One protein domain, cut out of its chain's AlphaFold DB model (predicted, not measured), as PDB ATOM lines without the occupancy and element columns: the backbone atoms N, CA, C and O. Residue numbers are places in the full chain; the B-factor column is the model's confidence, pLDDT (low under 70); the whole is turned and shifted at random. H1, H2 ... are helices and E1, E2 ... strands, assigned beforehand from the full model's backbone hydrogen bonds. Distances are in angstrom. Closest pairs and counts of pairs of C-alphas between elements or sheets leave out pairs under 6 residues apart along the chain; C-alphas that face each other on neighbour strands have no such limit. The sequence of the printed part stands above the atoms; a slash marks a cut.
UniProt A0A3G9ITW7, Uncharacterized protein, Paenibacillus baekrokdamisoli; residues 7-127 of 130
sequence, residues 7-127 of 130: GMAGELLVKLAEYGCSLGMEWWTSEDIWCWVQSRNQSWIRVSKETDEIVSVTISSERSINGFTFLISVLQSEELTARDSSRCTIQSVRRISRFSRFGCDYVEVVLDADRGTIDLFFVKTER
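AT A GLANCE: This is residues 7 to 127 of the 130 residues of an uncharacterized protein of Paenibacillus baekrokdamisoli (UniProt A0A3G9ITW7). The body is a sandwich, two strongly twisted sheets of strands face to face, and a loosely held arm of two helices runs out from it, H2 leading away from E1 and H1 turned at a steep tilt at the far end. The sheets are only partly face to face, E1 being apart from E3, E5 and E6. The printed part has 121 residues, with two named helices and seven named strands in the order H1 H2 E1 E2 E3 E4 E5 E6 E7, of mixed class. One sheet has the order E1 E2 E7 E4, the other E3 E6 E5, both antiparallel. The whole is loose, with a radius of gyration of the C-alphas of 18.3 A, and elongated, spanning 52 by 34 by 25 A.

HOW THE PARTS SIT: H1, residues 7 to 22, and H2, residues 30 to 41, are close but not clearly touching, the closest C-alphas being those of Val 14 and Ser 30, 8.0 A apart. Their lines stand at a steep tilt of 59 degrees, opposite ways. In both, every O i to N i+4 pair is within hydrogen-bond range. Neither helix is on a sheet. E1, residues 43 to 49, and E2, residues 54 to 61, form a hairpin, with N 46 and O 58 at 2.9 A. E3, residues 65 to 75, is the antiparallel neighbour of E6, residues 104 to 113, with N 72 and O 107 at 2.9 A. E4, residues 78 to 82, is the antiparallel neighbour of E7, residues 116 to 126, with N 81 and O 123 at 3.0 A. E5, residues 88 to 101, bends by 81 degrees at residue 98 and forms a hairpin with E6, with N 94 and O 108 at 2.9 A. E2 and E7 are antiparallel too, with N 57 and O 120 at 2.8 A. The two sheets' strands stand at 35 degrees; between the sheets, the closest C-alphas of E5 and E7 are those of Cys 88 and Ile 118, 7.4 A apart.

IN THESE COORDINATES: H1 begins at C-alpha 7, (211.598, 232.539, 110.074), and is 23.4 A long; H2 measures 16.1 A. E1 begins at C-alpha 43, (185.953, 229.550, 117.352). E1 is 20.1 A long, E2 22.8 A, E3 28.3 A, E4 13.2 A, E5 29.8 A and E6 27.0 A. E7, 32.7 A long, ends at C-alpha 126, (175.216, 223.739, 146.419).

THE WHOLE: The C-alphas of Ser 22 and Thr 51 are the two farthest apart, at 53.3 A. The printed part has no cut and no long link. Mean pLDDT of the printed part is 77.7; residues 7 to 14, 16 to 17, 19 to 21, 23 to 43 and 99 are under 70.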
ATOM      1  N   GLY A   7     211.050 233.525 111.015       52.50
ATOM      2  CA  GLY A   7     211.598 232.539 110.074       52.50
ATOM      3  C   GLY A   7     212.309 231.350 110.737       52.50
ATOM      4  O   GLY A   7     212.229 230.233 110.236       52.50
ATOM      5  N   MET A   8     212.940 231.546 111.902       54.25
ATOM      6  CA  MET A   8     213.607 230.464 112.644       54.25
ATOM      7  C   MET A   8     212.617 229.529 113.340       54.25
ATOM      8  O   MET A   8     212.901 228.342 113.482       54.25
ATOM      9  N   ALA A   9     211.461 230.043 113.773       56.47
ATOM     10  CA  ALA A   9     210.448 229.228 114.439       56.47
ATOM     11  C   ALA A   9     209.853 228.186 113.478       56.47
ATOM     12  O   ALA A   9     209.689 227.029 113.858       56.47
ATOM     13  N   GLY A  10     209.608 228.571 112.219       59.47
ATOM     14  CA  GLY A  10     209.142 227.657 111.173       59.47
ATOM     15  C   GLY A  10     210.146 226.541 110.876       59.47
ATOM     16  O   GLY A  10     209.784 225.367 110.899       59.47
ATOM     17  N   GLU A  11     211.422 226.883 110.681       67.94
ATOM     18  CA  GLU A  11     212.476 225.891 110.421       67.94
ATOM     19  C   GLU A  11     212.698 224.925 111.596       67.94
ATOM     20  O   GLU A  11     212.938 223.733 111.388       67.94
ATOM     21  N   LEU A  12     212.608 225.417 112.836       62.34
ATOM     22  CA  LEU A  12     212.734 224.585 114.033       62.34
ATOM     23  C   LEU A  12     211.566 223.606 114.179       62.34
ATOM     24  O   LEU A  12     211.792 222.461 114.563       62.34
ATOM     25  N   LEU A  13     210.343 224.025 113.841       63.81
ATOM     26  CA  LEU A  13     209.168 223.150 113.855       63.81
ATOM     27  C   LEU A  13     209.265 222.044 112.798       63.81
ATOM     28  O   LEU A  13     208.951 220.895 113.104       63.81
ATOM     29  N   VAL A  14     209.759 222.361 111.596       67.38
ATOM     30  CA  VAL A  14     209.988 221.359 110.539       67.38
ATOM     31  C   VAL A  14     211.022 220.323 110.984       67.38
ATOM     32  O   VAL A  14     210.741 219.129 110.942       67.38
ATOM     33  N   LYS A  15     212.174 220.757 111.512       70.19
ATOM     34  CA  LYS A  15     213.222 219.841 112.004       70.19
ATOM     35  C   LYS A  15     212.755 218.973 113.172       70.19
ATOM     36  O   LYS A  15     213.154 217.815 113.285       70.19
ATOM     37  N   LEU A  16     211.919 219.525 114.051       63.50
ATOM     38  CA  LEU A  16     211.337 218.788 115.170       63.50
ATOM     39  C   LEU A  16     210.371 217.699 114.673       63.50
ATOM     40  O   LEU A  16     210.427 216.574 115.167       63.50
ATOM     41  N   ALA A  17     209.546 218.015 113.670       63.91
ATOM     42  CA  ALA A  17     208.644 217.058 113.035       63.91
ATOM     43  C   ALA A  17     209.406 215.953 112.283       63.91
ATOM     44  O   ALA A  17     209.084 214.779 112.440       63.91
ATOM     45  N   GLU A  18     210.461 216.293 111.537       70.00
ATOM     46  CA  GLU A  18     211.323 215.318 110.846       70.00
ATOM     47  C   GLU A  18     211.998 214.345 111.824       70.00
ATOM     48  O   GLU A  18     211.970 213.127 111.620       70.00
ATOM     49  N   TYR A  19     212.563 214.868 112.918       64.88
ATOM     50  CA  TYR A  19     213.144 214.052 113.987       64.88
ATOM     51  C   TYR A  19     212.094 213.131 114.615       64.88
ATOM     52  O   TYR A  19     212.327 211.938 114.800       64.88
ATOM     53  N   GLY A  20     210.905 213.666 114.867       63.16
ATOM     54  CA  GLY A  20     209.750 212.922 115.335       63.16
ATOM     55  C   GLY A  20     209.330 211.750 114.447       63.16
ATOM     56  O   GLY A  20     209.179 210.626 114.931       63.16
ATOM     57  N   CYS A  21     209.209 211.992 113.141       64.31
ATOM     58  CA  CYS A  21     208.922 210.967 112.139       64.31
ATOM     59  C   CYS A  21     210.008 209.881 112.100       64.31
ATOM     60  O   CYS A  21     209.689 208.700 111.979       64.31
ATOM     61  N   SER A  22     211.286 210.252 112.265       72.25
ATOM     62  CA  SER A  22     212.399 209.286 112.311       72.25
ATOM     63  C   SER A  22     212.331 208.327 113.508       72.25
ATOM     64  O   SER A  22     212.895 207.235 113.463       72.25
ATOM     65  N   LEU A  23     211.596 208.711 114.556       65.94
ATOM     66  CA  LEU A  23     211.345 207.907 115.751       65.94
ATOM     67  C   LEU A  23     210.041 207.094 115.670       65.94
ATOM     68  O   LEU A  23     209.660 206.467 116.658       65.94
ATOM     69  N   GLY A  24     209.351 207.091 114.521       64.38
ATOM     70  CA  GLY A  24     208.108 206.335 114.318       64.38
ATOM     71  C   GLY A  24     206.914 206.873 115.109       64.38
ATOM     72  O   GLY A  24     205.940 206.156 115.327       64.38
ATOM     73  N   MET A  25     206.996 208.116 115.579       61.41
ATOM     74  CA  MET A  25     205.902 208.783 116.272       61.41
ATOM     75  C   MET A  25     204.864 209.277 115.247       61.41
ATOM     76  O   MET A  25     205.231 209.716 114.156       61.41
ATOM     77  N   GLU A  26     203.578 209.255 115.593       57.06
ATOM     78  CA  GLU A  26     202.543 209.946 114.812       57.06
ATOM     79  C   GLU A  26     202.653 211.455 115.075       57.06
ATOM     80  O   GLU A  26     202.387 211.922 116.184       57.06
ATOM     81  N   TRP A  27     203.093 212.219 114.073       63.25
ATOM     82  CA  TRP A  27     203.203 213.679 114.147       63.25
ATOM     83  C   TRP A  27     202.130 214.349 113.305       63.25
ATOM     84  O   TRP A  27     201.717 213.840 112.267       63.25
ATOM     85  N   TRP A  28     201.712 215.526 113.758       56.31
ATOM     86  CA  TRP A  28     200.858 216.415 112.984       56.31
ATOM     87  C   TRP A  28     201.703 217.088 111.902       56.31
ATOM     88  O   TRP A  28     202.745 217.678 112.197       56.31
ATOM     89  N   THR A  29     201.267 216.987 110.649       66.38
ATOM     90  CA  THR A  29     201.881 217.698 109.526       66.38
ATOM     91  C   THR A  29     201.702 219.212 109.680       66.38
ATOM     92  O   THR A  29     200.902 219.692 110.484       66.38
ATOM     93  N   SER A  30     202.431 220.010 108.897       58.34
ATOM     94  CA  SER A  30     202.214 221.464 108.852       58.34
ATOM     95  C   SER A  30     200.790 221.830 108.418       58.34
ATOM     96  O   SER A  30     200.258 222.836 108.884       58.34
ATOM     97  N   GLU A  31     200.158 221.004 107.582       60.44
ATOM     98  CA  GLU A  31     198.749 221.124 107.207       60.44
ATOM     99  C   GLU A  31     197.829 220.816 108.392       60.44
ATOM    100  O   GLU A  31     196.942 221.614 108.679       60.44
ATOM    101  N   ASP A  32     198.102 219.763 109.165       54.06
ATOM    102  CA  ASP A  32     197.342 219.448 110.384       54.06
ATOM    103  C   ASP A  32     197.462 220.562 111.431       54.06
ATOM    104  O   ASP A  32     196.474 220.956 112.054       54.06
ATOM    105  N   ILE A  33     198.662 221.130 111.593       57.88
ATOM    106  CA  ILE A  33     198.907 222.273 112.480       57.88
ATOM    107  C   ILE A  33     198.166 223.508 111.965       57.88
ATOM    108  O   ILE A  33     197.529 224.203 112.753       57.88
ATOM    109  N   TRP A  34     198.210 223.793 110.663       58.56
ATOM    110  CA  TRP A  34     197.495 224.924 110.073       58.56
ATOM    111  C   TRP A  34     195.977 224.769 110.196       58.56
ATOM    112  O   TRP A  34     195.299 225.704 110.620       58.56
ATOM    113  N   CYS A  35     195.441 223.583 109.912       56.47
ATOM    114  CA  CYS A  35     194.038 223.242 110.112       56.47
ATOM    115  C   CYS A  35     193.639 223.361 111.585       56.47
ATOM    116  O   CYS A  35     192.573 223.903 111.880       56.47
ATOM    117  N   TRP A  36     194.496 222.942 112.518       58.59
ATOM    118  CA  TRP A  36     194.277 223.130 113.950       58.59
ATOM    119  C   TRP A  36     194.290 224.615 114.348       58.59
ATOM    120  O   TRP A  36     193.382 225.063 115.045       58.59
ATOM    121  N   VAL A  37     195.258 225.406 113.867       58.97
ATOM    122  CA  VAL A  37     195.342 226.856 114.125       58.97
ATOM    123  C   VAL A  37     194.128 227.581 113.546       58.97
ATOM    124  O   VAL A  37     193.529 228.405 114.237       58.97
ATOM    125  N   GLN A  38     193.721 227.270 112.313       58.56
ATOM    126  CA  GLN A  38     192.516 227.839 111.717       58.56
ATOM    127  C   GLN A  38     191.263 227.438 112.495       58.56
ATOM    128  O   GLN A  38     190.459 228.307 112.811       58.56
ATOM    129  N   SER A  39     191.122 226.169 112.880       55.94
ATOM    130  CA  SER A  39     189.976 225.698 113.673       55.94
ATOM    131  C   SER A  39     189.919 226.369 115.050       55.94
ATOM    132  O   SER A  39     188.842 226.731 115.526       55.94
ATOM    133  N   ARG A  40     191.084 226.603 115.668       58.50
ATOM    134  CA  ARG A  40     191.218 227.315 116.943       58.50
ATOM    135  C   ARG A  40     190.896 228.806 116.819       58.50
ATOM    136  O   ARG A  40     190.292 229.360 117.727       58.50
ATOM    137  N   ASN A  41     191.288 229.450 115.722       58.53
ATOM    138  CA  ASN A  41     191.029 230.875 115.490       58.53
ATOM    139  C   ASN A  41     189.613 231.154 114.956       58.53
ATOM    140  O   ASN A  41     189.143 232.283 115.060       58.53
ATOM    141  N   GLN A  42     188.929 230.145 114.409       64.06
ATOM    142  CA  GLN A  42     187.546 230.247 113.927       64.06
ATOM    143  C   GLN A  42     186.507 230.185 115.042       64.06
ATOM    144  O   GLN A  42     185.359 230.543 114.793       64.06
ATOM    145  N   SER A  43     186.883 229.723 116.239       67.69
ATOM    146  CA  SER A  43     185.953 229.550 117.352       67.69
ATOM    147  C   SER A  43     186.425 230.320 118.578       67.69
ATOM    148  O   SER A  43     187.502 230.045 119.101       67.69
ATOM    149  N   TRP A  44     185.628 231.269 119.068       77.56
ATOM    150  CA  TRP A  44     185.925 231.970 120.318       77.56
ATOM    151  C   TRP A  44     184.941 231.591 121.414       77.56
ATOM    152  O   TRP A  44     183.766 231.315 121.162       77.56
ATOM    153  N   ILE A  45     185.451 231.600 122.645       77.31
ATOM    154  CA  ILE A  45     184.665 231.410 123.856       77.31
ATOM    155  C   ILE A  45     184.703 232.683 124.689       77.31
ATOM    156  O   ILE A  45     185.758 233.298 124.866       77.31
ATOM    157  N   ARG A  46     183.552 233.060 125.232       82.56
ATOM    158  CA  ARG A  46     183.453 234.049 126.300       82.56
ATOM    159  C   ARG A  46     182.684 233.431 127.446       82.56
ATOM    160  O   ARG A  46     181.638 232.834 127.238       82.56
ATOM    161  N   VAL A  47     183.215 233.598 128.646       81.44
ATOM    162  CA  VAL A  47     182.525 233.223 129.874       81.44
ATOM    163  C   VAL A  47     182.097 234.505 130.566       81.44
ATOM    164  O   VAL A  47     182.921 235.397 130.779       81.44
ATOM    165  N   SER A  48     180.822 234.589 130.913       82.19
ATOM    166  CA  SER A  48     180.240 235.703 131.654       82.19
ATOM    167  C   SER A  48     179.504 235.176 132.872       82.19
ATOM    168  O   SER A  48     178.903 234.105 132.872       82.19
ATOM    169  N   LYS A  49     179.588 235.934 133.960       83.75
ATOM    170  CA  LYS A  49     178.776 235.694 135.144       83.75
ATOM    171  C   LYS A  49     177.506 236.518 134.987       83.75
ATOM    172  O   LYS A  49     177.592 237.741 135.007       83.75
ATOM    173  N   GLU A  50     176.367 235.854 134.823       85.50
ATOM    174  CA  GLU A  50     175.065 236.529 134.770       85.50
ATOM    175  C   GLU A  50     174.586 236.835 136.192       85.50
ATOM    176  O   GLU A  50     174.205 237.958 136.513       85.50
ATOM    177  N   THR A  51     174.672 235.835 137.074       86.88
ATOM    178  CA  THR A  51     174.349 235.939 138.502       86.88
ATOM    179  C   THR A  51     175.336 235.106 139.330       86.88
ATOM    180  O   THR A  51     176.245 234.477 138.788       86.88
ATOM    181  N   ASP A  52     175.199 235.089 140.659       82.06
ATOM    182  CA  ASP A  52     175.991 234.187 141.513       82.06
ATOM    183  C   ASP A  52     175.765 232.705 141.178       82.06
ATOM    184  O   ASP A  52     176.692 231.897 141.258       82.06
ATOM    185  N   GLU A  53     174.563 232.378 140.713       86.31
ATOM    186  CA  GLU A  53     174.104 231.018 140.437       86.31
ATOM    187  C   GLU A  53     174.203 230.650 138.951       86.31
ATOM    188  O   GLU A  53     174.209 229.469 138.613       86.31
ATOM    189  N   ILE A  54     174.287 231.632 138.048       86.69
ATOM    190  CA  ILE A  54     174.244 231.406 136.600       86.69
ATOM    191  C   ILE A  54     175.522 231.914 135.939       86.69
ATOM    192  O   ILE A  54     175.871 233.096 136.006       86.69
ATOM    193  N   VAL A  55     176.189 231.007 135.229       86.19
ATOM    194  CA  VAL A  55     177.318 231.313 134.347       86.19
ATOM    195  C   VAL A  55     176.881 231.100 132.908       86.19
ATOM    196  O   VAL A  55     176.376 230.032 132.567       86.19
ATOM    197  N   SER A  56     177.090 232.101 132.060       87.88
ATOM    198  CA  SER A  56     176.906 231.988 130.620       87.88
ATOM    199  C   SER A  56     178.239 231.684 129.936       87.88
ATOM    200  O   SER A  56     179.291 232.229 130.282       87.88
ATOM    201  N   VAL A  57     178.203 230.779 128.962       86.81
ATOM    202  CA  VAL A  57     179.312 230.500 128.050       86.81
ATOM    203  C   VAL A  57     178.813 230.750 126.640       86.81
ATOM    204  O   VAL A  57     177.975 230.011 126.130       86.81
ATOM    205  N   THR A  58     179.343 231.792 126.016       87.81
ATOM    206  CA  THR A  58     179.102 232.096 124.611       87.81
ATOM    207  C   THR A  58     180.178 231.428 123.775       87.81
ATOM    208  O   THR A  58     181.367 231.697 123.958       87.81
ATOM    209  N   ILE A  59     179.756 230.586 122.841       86.75
ATOM    210  CA  ILE A  59     180.601 229.954 121.832       86.75
ATOM    211  C   ILE A  59     180.212 230.561 120.495       86.75
ATOM    212  O   ILE A  59     179.034 230.587 120.146       86.75
ATOM    213  N   SER A  60     181.177 231.055 119.733       86.44
ATOM    214  CA  SER A  60     180.927 231.523 118.373       86.44
ATOM    215  C   SER A  60     181.897 230.859 117.429       86.44
ATOM    216  O   SER A  60     183.096 230.889 117.693       86.44
ATOM    217  N   SER A  61     181.380 230.264 116.359       85.31
ATOM    218  CA  SER A  61     182.189 229.601 115.342       85.31
ATOM    219  C   SER A  61     181.654 229.837 113.938       85.31
ATOM    220  O   SER A  61     180.450 229.952 113.735       85.31
ATOM    221  N   GLU A  62     182.524 229.874 112.935       83.38
ATOM    222  CA  GLU A  62     182.102 229.936 111.528       83.38
ATOM    223  C   GLU A  62     181.592 228.583 110.995       83.38
ATOM    224  O   GLU A  62     180.902 228.526 109.971       83.38
ATOM    225  N   ARG A  63     181.903 227.482 111.691       83.62
ATOM    226  CA  ARG A  63     181.558 226.105 111.309       83.62
ATOM    227  C   ARG A  63     180.899 225.371 112.474       83.62
ATOM    228  O   ARG A  63     181.010 225.793 113.618       83.62
ATOM    229  N   SER A  64     180.192 224.282 112.176       85.69
ATOM    230  CA  SER A  64     179.695 223.393 113.229       85.69
ATOM    231  C   SER A  64     180.875 222.691 113.895       85.69
ATOM    232  O   SER A  64     181.824 222.292 113.214       85.69
ATOM    233  N   ILE A  65     180.819 222.560 115.215       82.75
ATOM    234  CA  ILE A  65     181.862 221.957 116.036       82.75
ATOM    235  C   ILE A  65     181.332 220.645 116.603       82.75
ATOM    236  O   ILE A  65     180.262 220.628 117.206       82.75
ATOM    237  N   ASN A  66     182.113 219.575 116.459       83.75
ATOM    238  CA  ASN A  66     181.818 218.274 117.051       83.75
ATOM    239  C   ASN A  66     182.841 217.973 118.155       83.75
ATOM    240  O   ASN A  66     184.046 218.084 117.918       83.75
ATOM    241  N   GLY A  67     182.382 217.590 119.345       81.81
ATOM    242  CA  GLY A  67     183.231 217.209 120.477       81.81
ATOM    243  C   GLY A  67     184.021 218.367 121.093       81.81
ATOM    244  O   GLY A  67     185.126 218.167 121.607       81.81
ATOM    245  N   PHE A  68     183.491 219.591 121.043       82.88
ATOM    246  CA  PHE A  68     184.124 220.745 121.670       82.88
ATOM    247  C   PHE A  68     184.254 220.524 123.175       82.88
ATOM    248  O   PHE A  68     183.257 220.325 123.867       82.88
ATOM    249  N   THR A  69     185.486 220.583 123.679       84.94
ATOM    250  CA  THR A  69     185.796 220.304 125.082       84.94
ATOM    251  C   THR A  69     186.358 221.541 125.762       84.94
ATOM    252  O   THR A  69     187.331 222.132 125.291       84.94
ATOM    253  N   PHE A  70     185.794 221.909 126.909       81.12
ATOM    254  CA  PHE A  70     186.339 222.962 127.761       81.12
ATOM    255  C   PHE A  70     186.192 222.617 129.240       81.12
ATOM    256  O   PHE A  70     185.399 221.762 129.637       81.12
ATOM    257  N   LEU A  71     187.001 223.288 130.057       85.00
ATOM    258  CA  LEU A  71     187.052 223.094 131.499       85.00
ATOM    259  C   LEU A  71     186.541 224.347 132.206       85.00
ATOM    260  O   LEU A  71     187.047 225.444 131.971       85.00
ATOM    261  N   ILE A  72     185.588 224.169 133.117       83.31
ATOM    262  CA  ILE A  72     185.134 225.209 134.041       83.31
ATOM    263  C   ILE A  72     185.659 224.869 135.434       83.31
ATOM    264  O   ILE A  72     185.422 223.776 135.947       83.31
ATOM    265  N   SER A  73     186.360 225.807 136.068       85.12
ATOM    266  CA  SER A  73     186.698 225.694 137.489       85.12
ATOM    267  C   SER A  73     185.469 225.981 138.350       85.12
ATOM    268  O   SER A  73     184.843 227.031 138.189       85.12
ATOM    269  N   VAL A  74     185.159 225.090 139.287       83.81
ATOM    270  CA  VAL A  74     184.033 225.218 140.228       83.81
ATOM    271  C   VAL A  74     184.496 224.919 141.644       83.81
ATOM    272  O   VAL A  74     185.433 224.139 141.832       83.81
ATOM    273  N   LEU A  75     183.846 225.496 142.655       85.44
ATOM    274  CA  LEU A  75     184.180 225.167 144.039       85.44
ATOM    275  C   LEU A  75     183.834 223.703 144.349       85.44
ATOM    276  O   LEU A  75     182.931 223.099 143.764       85.44
ATOM    277  N   GLN A  76     184.542 223.110 145.307       84.88
ATOM    278  CA  GLN A  76     184.288 221.733 145.759       84.88
ATOM    279  C   GLN A  76     182.871 221.510 146.303       84.88
ATOM    280  O   GLN A  76     182.320 220.411 146.183       84.88
ATOM    281  N   SER A  77     182.285 222.563 146.872       83.44
ATOM    282  CA  SER A  77     180.918 222.611 147.389       83.44
ATOM    283  C   SER A  77     179.866 222.930 146.331       83.44
ATOM    284  O   SER A  77     178.693 222.957 146.670       83.44
ATOM    285  N   GLU A  78     180.248 223.192 145.084       84.00
ATOM    286  CA  GLU A  78     179.322 223.544 144.008       84.00
ATOM    287  C   GLU A  78     179.150 222.374 143.045       84.00
ATOM    288  O   GLU A  78     180.092 221.634 142.768       84.00
ATOM    289  N   GLU A  79     177.959 222.228 142.486       84.69
ATOM    290  CA  GLU A  79     177.654 221.368 141.352       84.69
ATOM    291  C   GLU A  79     177.253 222.235 140.161       84.69
ATOM    292  O   GLU A  79     176.587 223.258 140.324       84.69
ATOM    293  N   LEU A  80     177.691 221.839 138.968       85.62
ATOM    294  CA  LEU A  80     177.434 222.567 137.736       85.62
ATOM    295  C   LEU A  80     176.557 221.709 136.840       85.62
ATOM    296  O   LEU A  80     176.958 220.620 136.433       85.62
ATOM    297  N   THR A  81     175.375 222.219 136.524       86.44
ATOM    298  CA  THR A  81     174.468 221.580 135.574       86.44
ATOM    299  C   THR A  81     174.322 222.455 134.347       86.44
ATOM    300  O   THR A  81     174.364 223.682 134.427       86.44
ATOM    301  N   ALA A  82     174.169 221.813 133.202       85.19
ATOM    302  CA  ALA A  82     174.014 222.464 131.920       85.19
ATOM    303  C   ALA A  82     172.845 221.808 131.191       85.19
ATOM    304  O   ALA A  82     172.538 220.639 131.434       85.19
ATOM    305  N   ARG A  83     172.166 222.574 130.341       82.44
ATOM    306  CA  ARG A  83     171.053 222.075 129.535       82.44
ATOM    307  C   ARG A  83     171.336 222.321 128.069       82.44
ATOM    308  O   ARG A  83     171.914 223.350 127.719       82.44
ATOM    309  N   ASP A  84     170.887 221.381 127.252       83.88
ATOM    310  CA  ASP A  84     170.923 221.510 125.803       83.88
ATOM    311  C   ASP A  84     170.168 222.759 125.350       83.88
ATOM    312  O   ASP A  84     169.237 223.242 126.007       83.88
ATOM    313  N   SER A  85     170.557 223.255 124.182       82.50
ATOM    314  CA  SER A  85     169.817 224.280 123.460       82.50
ATOM    315  C   SER A  85     169.450 223.759 122.076       82.50
ATOM    316  O   SER A  85     169.947 222.734 121.620       82.50
ATOM    317  N   SER A  86     168.593 224.477 121.351       84.19
ATOM    318  CA  SER A  86     168.206 224.084 119.989       84.19
ATOM    319  C   SER A  86     169.375 224.010 118.997       84.19
ATOM    320  O   SER A  86     169.194 223.488 117.903       84.19
ATOM    321  N   ARG A  87     170.546 224.553 119.355       87.56
ATOM    322  CA  ARG A  87     171.738 224.667 118.499       87.56
ATOM    323  C   ARG A  87     172.991 224.065 119.138       87.56
ATOM    324  O   ARG A  87     174.092 224.265 118.633       87.56
ATOM    325  N   CYS A  88     172.839 223.390 120.275       89.31
ATOM    326  CA  CYS A  88     173.941 222.771 120.993       89.31
ATOM    327  C   CYS A  88     173.461 221.557 121.778       89.31
ATOM    328  O   CYS A  88     172.494 221.645 122.535       89.31
ATOM    329  N   THR A  89     174.178 220.452 121.615       91.00
ATOM    330  CA  THR A  89     173.941 219.206 122.342       91.00
ATOM    331  C   THR A  89     175.114 218.945 123.269       91.00
ATOM    332  O   THR A  89     176.257 218.835 122.829       91.00
ATOM    333  N   ILE A  90     174.844 218.823 124.561       90.62
ATOM    334  CA  ILE A  90     175.845 218.499 125.564       90.62
ATOM    335  C   ILE A  90     176.020 216.986 125.577       90.62
ATOM    336  O   ILE A  90     175.149 216.234 126.006       90.62
ATOM    337  N   GLN A  91     177.184 216.532 125.128       91.06
ATOM    338  CA  GLN A  91     177.516 215.114 125.112       91.06
ATOM    339  C   GLN A  91     177.879 214.604 126.506       91.06
ATOM    340  O   GLN A  91     177.529 213.485 126.880       91.06
ATOM    341  N   SER A  92     178.615 215.404 127.285       90.31
ATOM    342  CA  SER A  92     178.964 215.034 128.653       90.31
ATOM    343  C   SER A  92     179.288 216.237 129.529       90.31
ATOM    344  O   SER A  92     179.827 217.244 129.072       90.31
ATOM    345  N   VAL A  93     178.983 216.095 130.819       88.88
ATOM    346  CA  VAL A  93     179.422 216.993 131.888       88.88
ATOM    347  C   VAL A  93     180.010 216.112 132.978       88.88
ATOM    348  O   VAL A  93     179.278 215.382 133.648       88.88
ATOM    349  N   ARG A  94     181.335 216.126 133.141       88.62
ATOM    350  CA  ARG A  94     182.017 215.287 134.136       88.62
ATOM    351  C   ARG A  94     182.887 216.110 135.062       88.62
ATOM    352  O   ARG A  94     183.672 216.953 134.639       88.62
ATOM    353  N   ARG A  95     182.796 215.817 136.355       87.00
ATOM    354  CA  ARG A  95     183.692 216.404 137.347       87.00
ATOM    355  C   ARG A  95     185.028 215.666 137.350       87.00
ATOM    356  O   ARG A  95     185.073 214.449 137.508       87.00
ATOM    357  N   ILE A  96     186.115 216.415 137.241       85.31
ATOM    358  CA  ILE A  96     187.488 215.931 137.333       85.31
ATOM    359  C   ILE A  96     188.053 216.379 138.684       85.31
ATOM    360  O   ILE A  96     188.634 217.453 138.821       85.31
ATOM    361  N   SER A  97     187.879 215.534 139.699       77.56
ATOM    362  CA  SER A  97     188.347 215.787 141.069       77.56
ATOM    363  C   SER A  97     189.792 215.347 141.323       77.56
ATOM    364  O   SER A  97     190.368 215.711 142.344       77.56
ATOM    365  N   ARG A  98     190.429 214.603 140.400       76.12
ATOM    366  CA  ARG A  98     191.824 214.142 140.586       76.12
ATOM    367  C   ARG A  98     192.845 215.289 140.632       76.12
ATOM    368  O   ARG A  98     193.982 215.076 141.038       76.12
ATOM    369  N   PHE A  99     192.453 216.481 140.182       66.81
ATOM    370  CA  PHE A  99     193.298 217.668 140.095       66.81
ATOM    371  C   PHE A  99     192.620 218.875 140.755       66.81
ATOM    372  O   PHE A  99     192.329 219.868 140.094       66.81
ATOM    373  N   SER A 100     192.357 218.792 142.059       72.50
ATOM    374  CA  SER A 100     191.848 219.936 142.819       72.50
ATOM    375  C   SER A 100     192.961 220.942 143.124       72.50
ATOM    376  O   SER A 100     194.036 220.551 143.591       72.50
ATOM    377  N   ARG A 101     192.711 222.240 142.928       73.38
ATOM    378  CA  ARG A 101     193.617 223.324 143.351       73.38
ATOM    379  C   ARG A 101     192.819 224.459 143.977       73.38
ATOM    380  O   ARG A 101     191.791 224.852 143.444       73.38
ATOM    381  N   PHE A 102     193.310 224.989 145.098       82.69
ATOM    382  CA  PHE A 102     192.717 226.138 145.798       82.69
ATOM    383  C   PHE A 102     191.233 225.966 146.181       82.69
ATOM    384  O   PHE A 102     190.468 226.921 146.142       82.69
ATOM    385  N   GLY A 103     190.812 224.745 146.536       80.12
ATOM    386  CA  GLY A 103     189.409 224.453 146.871       80.12
ATOM    387  C   GLY A 103     188.472 224.365 145.658       80.12
ATOM    388  O   GLY A 103     187.260 224.236 145.835       80.12
ATOM    389  N   CYS A 104     189.025 224.396 144.443       82.31
ATOM    390  CA  CYS A 104     188.295 224.209 143.198       82.31
ATOM    391  C   CYS A 104     188.585 222.835 142.589       82.31
ATOM    392  O   CYS A 104     189.724 222.360 142.614       82.31
ATOM    393  N   ASP A 105     187.561 222.259 141.969       85.06
ATOM    394  CA  ASP A 105     187.693 221.169 141.009       85.06
ATOM    395  C   ASP A 105     187.437 221.705 139.595       85.06
ATOM    396  O   ASP A 105     187.010 222.848 139.407       85.06
ATOM    397  N   TYR A 106     187.660 220.861 138.591       86.00
ATOM    398  CA  TYR A 106     187.287 221.164 137.216       86.00
ATOM    399  C   TYR A 106     186.072 220.344 136.808       86.00
ATOM    400  O   TYR A 106     185.964 219.163 137.136       86.00
ATOM    401  N   VAL A 107     185.167 220.966 136.069       85.75
ATOM    402  CA  VAL A 107     184.113 220.285 135.326       85.75
ATOM    403  C   VAL A 107     184.496 220.350 133.861       85.75
ATOM    404  O   VAL A 107     184.685 221.434 133.312       85.75
ATOM    405  N   GLU A 108     184.656 219.185 133.251       87.88
ATOM    406  CA  GLU A 108     184.797 219.059 131.812       87.88
ATOM    407  C   GLU A 108     183.419 218.984 131.178       87.88
ATOM    408  O   GLU A 108     182.565 218.204 131.607       87.88
ATOM    409  N   VAL A 109     183.232 219.810 130.158       87.00
ATOM    410  CA  VAL A 109     182.036 219.840 129.334       87.00
ATOM    411  C   VAL A 109     182.460 219.492 127.918       87.00
ATOM    412  O   VAL A 109     183.352 220.140 127.368       87.00
ATOM    413  N   VAL A 110     181.817 218.474 127.350       88.81
ATOM    414  CA  VAL A 110     181.959 218.086 125.945       88.81
ATOM    415  C   VAL A 110     180.626 218.322 125.259       88.81
ATOM    416  O   VAL A 110     179.592 217.873 125.761       88.81
ATOM    417  N   LEU A 111     180.637 219.022 124.131       89.69
ATOM    418  CA  LEU A 111     179.425 219.356 123.393       89.69
ATOM    419  C   LEU A 111     179.634 219.402 121.884       89.69
ATOM    420  O   LEU A 111     180.747 219.601 121.400       89.69
ATOM    421  N   ASP A 112     178.525 219.288 121.166       89.38
ATOM    422  CA  ASP A 112     178.419 219.615 119.751       89.38
ATOM    423  C   ASP A 112     177.644 220.920 119.605       89.38
ATOM    424  O   ASP A 112     176.639 221.136 120.284       89.38
ATOM    425  N   ALA A 113     178.098 221.791 118.714       88.38
ATOM    426  CA  ALA A 113     177.535 223.116 118.510       88.38
ATOM    427  C   ALA A 113     177.376 223.408 117.018       88.38
ATOM    428  O   ALA A 113     178.285 223.173 116.223       88.38
ATOM    429  N   ASP A 114     176.237 223.977 116.636       89.19
ATOM    430  CA  ASP A 114     176.055 224.502 115.287       89.19
ATOM    431  C   ASP A 114     176.975 225.698 115.015       89.19
ATOM    432  O   ASP A 114     177.420 226.405 115.920       89.19
ATOM    433  N   ARG A 115     177.190 225.998 113.730       89.44
ATOM    434  CA  ARG A 115     177.847 227.249 113.331       89.44
ATOM    435  C   ARG A 115     177.079 228.471 113.840       89.44
ATOM    436  O   ARG A 115     175.848 228.463 113.893       89.44
ATOM    437  N   GLY A 116     177.790 229.563 114.073       87.88
ATOM    438  CA  GLY A 116     177.310 230.854 114.562       87.88
ATOM    439  C   GLY A 116     177.551 231.026 116.060       87.88
ATOM    440  O   GLY A 116     178.340 230.303 116.656       87.88
ATOM    441  N   THR A 117     176.872 232.002 116.662       88.25
ATOM    442  CA  THR A 117     176.946 232.263 118.109       88.25
ATOM    443  C   THR A 117     175.869 231.486 118.858       88.25
ATOM    444  O   THR A 117     174.706 231.477 118.433       88.25
ATOM    445  N   ILE A 118     176.267 230.840 119.949       87.75
ATOM    446  CA  ILE A 118     175.446 230.024 120.839       87.75
ATOM    447  C   ILE A 118     175.763 230.419 122.276       87.75
ATOM    448  O   ILE A 118     176.926 230.436 122.671       87.75
ATOM    449  N   ASP A 119     174.717 230.662 123.056       87.75
ATOM    450  CA  ASP A 119     174.822 230.914 124.486       87.75
ATOM    451  C   ASP A 119     174.368 229.680 125.265       87.75
ATOM    452  O   ASP A 119     173.292 229.126 125.028       87.75
ATOM    453  N   LEU A 120     175.215 229.245 126.190       87.75
ATOM    454  CA  LEU A 120     174.954 228.139 127.099       87.75
ATOM    455  C   LEU A 120     174.879 228.665 128.517       87.75
ATOM    456  O   LEU A 120     175.735 229.436 128.941       87.75
ATOM    457  N   PHE A 121     173.884 228.201 129.261       88.06
ATOM    458  CA  PHE A 121     173.686 228.594 130.647       88.06
ATOM    459  C   PHE A 121     173.979 227.416 131.561       88.06
ATOM    460  O   PHE A 121     173.386 226.341 131.441       88.06
ATOM    461  N   PHE A 122     174.896 227.650 132.488       86.81
ATOM    462  CA  PHE A 122     175.279 226.715 133.522       86.81
ATOM    463  C   PHE A 122     174.698 227.189 134.844       86.81
ATOM    464  O   PHE A 122     174.928 228.330 135.252       86.81
ATOM    465  N   VAL A 123     173.969 226.303 135.516       87.81
ATOM    466  CA  VAL A 123     173.404 226.563 136.838       87.81
ATOM    467  C   VAL A 123     174.312 225.933 137.880       87.81
ATOM    468  O   VAL A 123     174.546 224.719 137.875       87.81
ATOM    469  N   LYS A 124     174.817 226.781 138.771       87.44
ATOM    470  CA  LYS A 124     175.544 226.408 139.975       87.44
ATOM    471  C   LYS A 124     174.553 226.117 141.086       87.44
ATOM    472  O   LYS A 124     173.644 226.901 141.344       87.44
ATOM    473  N   THR A 125     174.749 224.997 141.760       87.12
ATOM    474  CA  THR A 125     173.965 224.621 142.939       87.12
ATOM    475  C   THR A 125     174.891 224.171 144.054       87.12
ATOM    476  O   THR A 125     175.997 223.699 143.792       87.12
ATOM    477  N   GLU A 126     174.469 224.320 145.308       85.25
ATOM    478  CA  GLU A 126     175.216 223.739 146.419       85.25
ATOM    479  C   GLU A 126     175.149 222.214 146.357       85.25
ATOM    480  O   GLU A 126     174.081 221.597 146.304       85.25
ATOM    481  N   ARG A 127     176.321 221.596 146.417       75.75
ATOM    482  CA  ARG A 127     176.470 220.156 146.477       75.75
ATOM    483  C   ARG A 127     175.988 219.679 147.840       75.75
ATOM    484  O   ARG A 127     176.645 219.895 148.861       75.75
TER     485      ARG A 127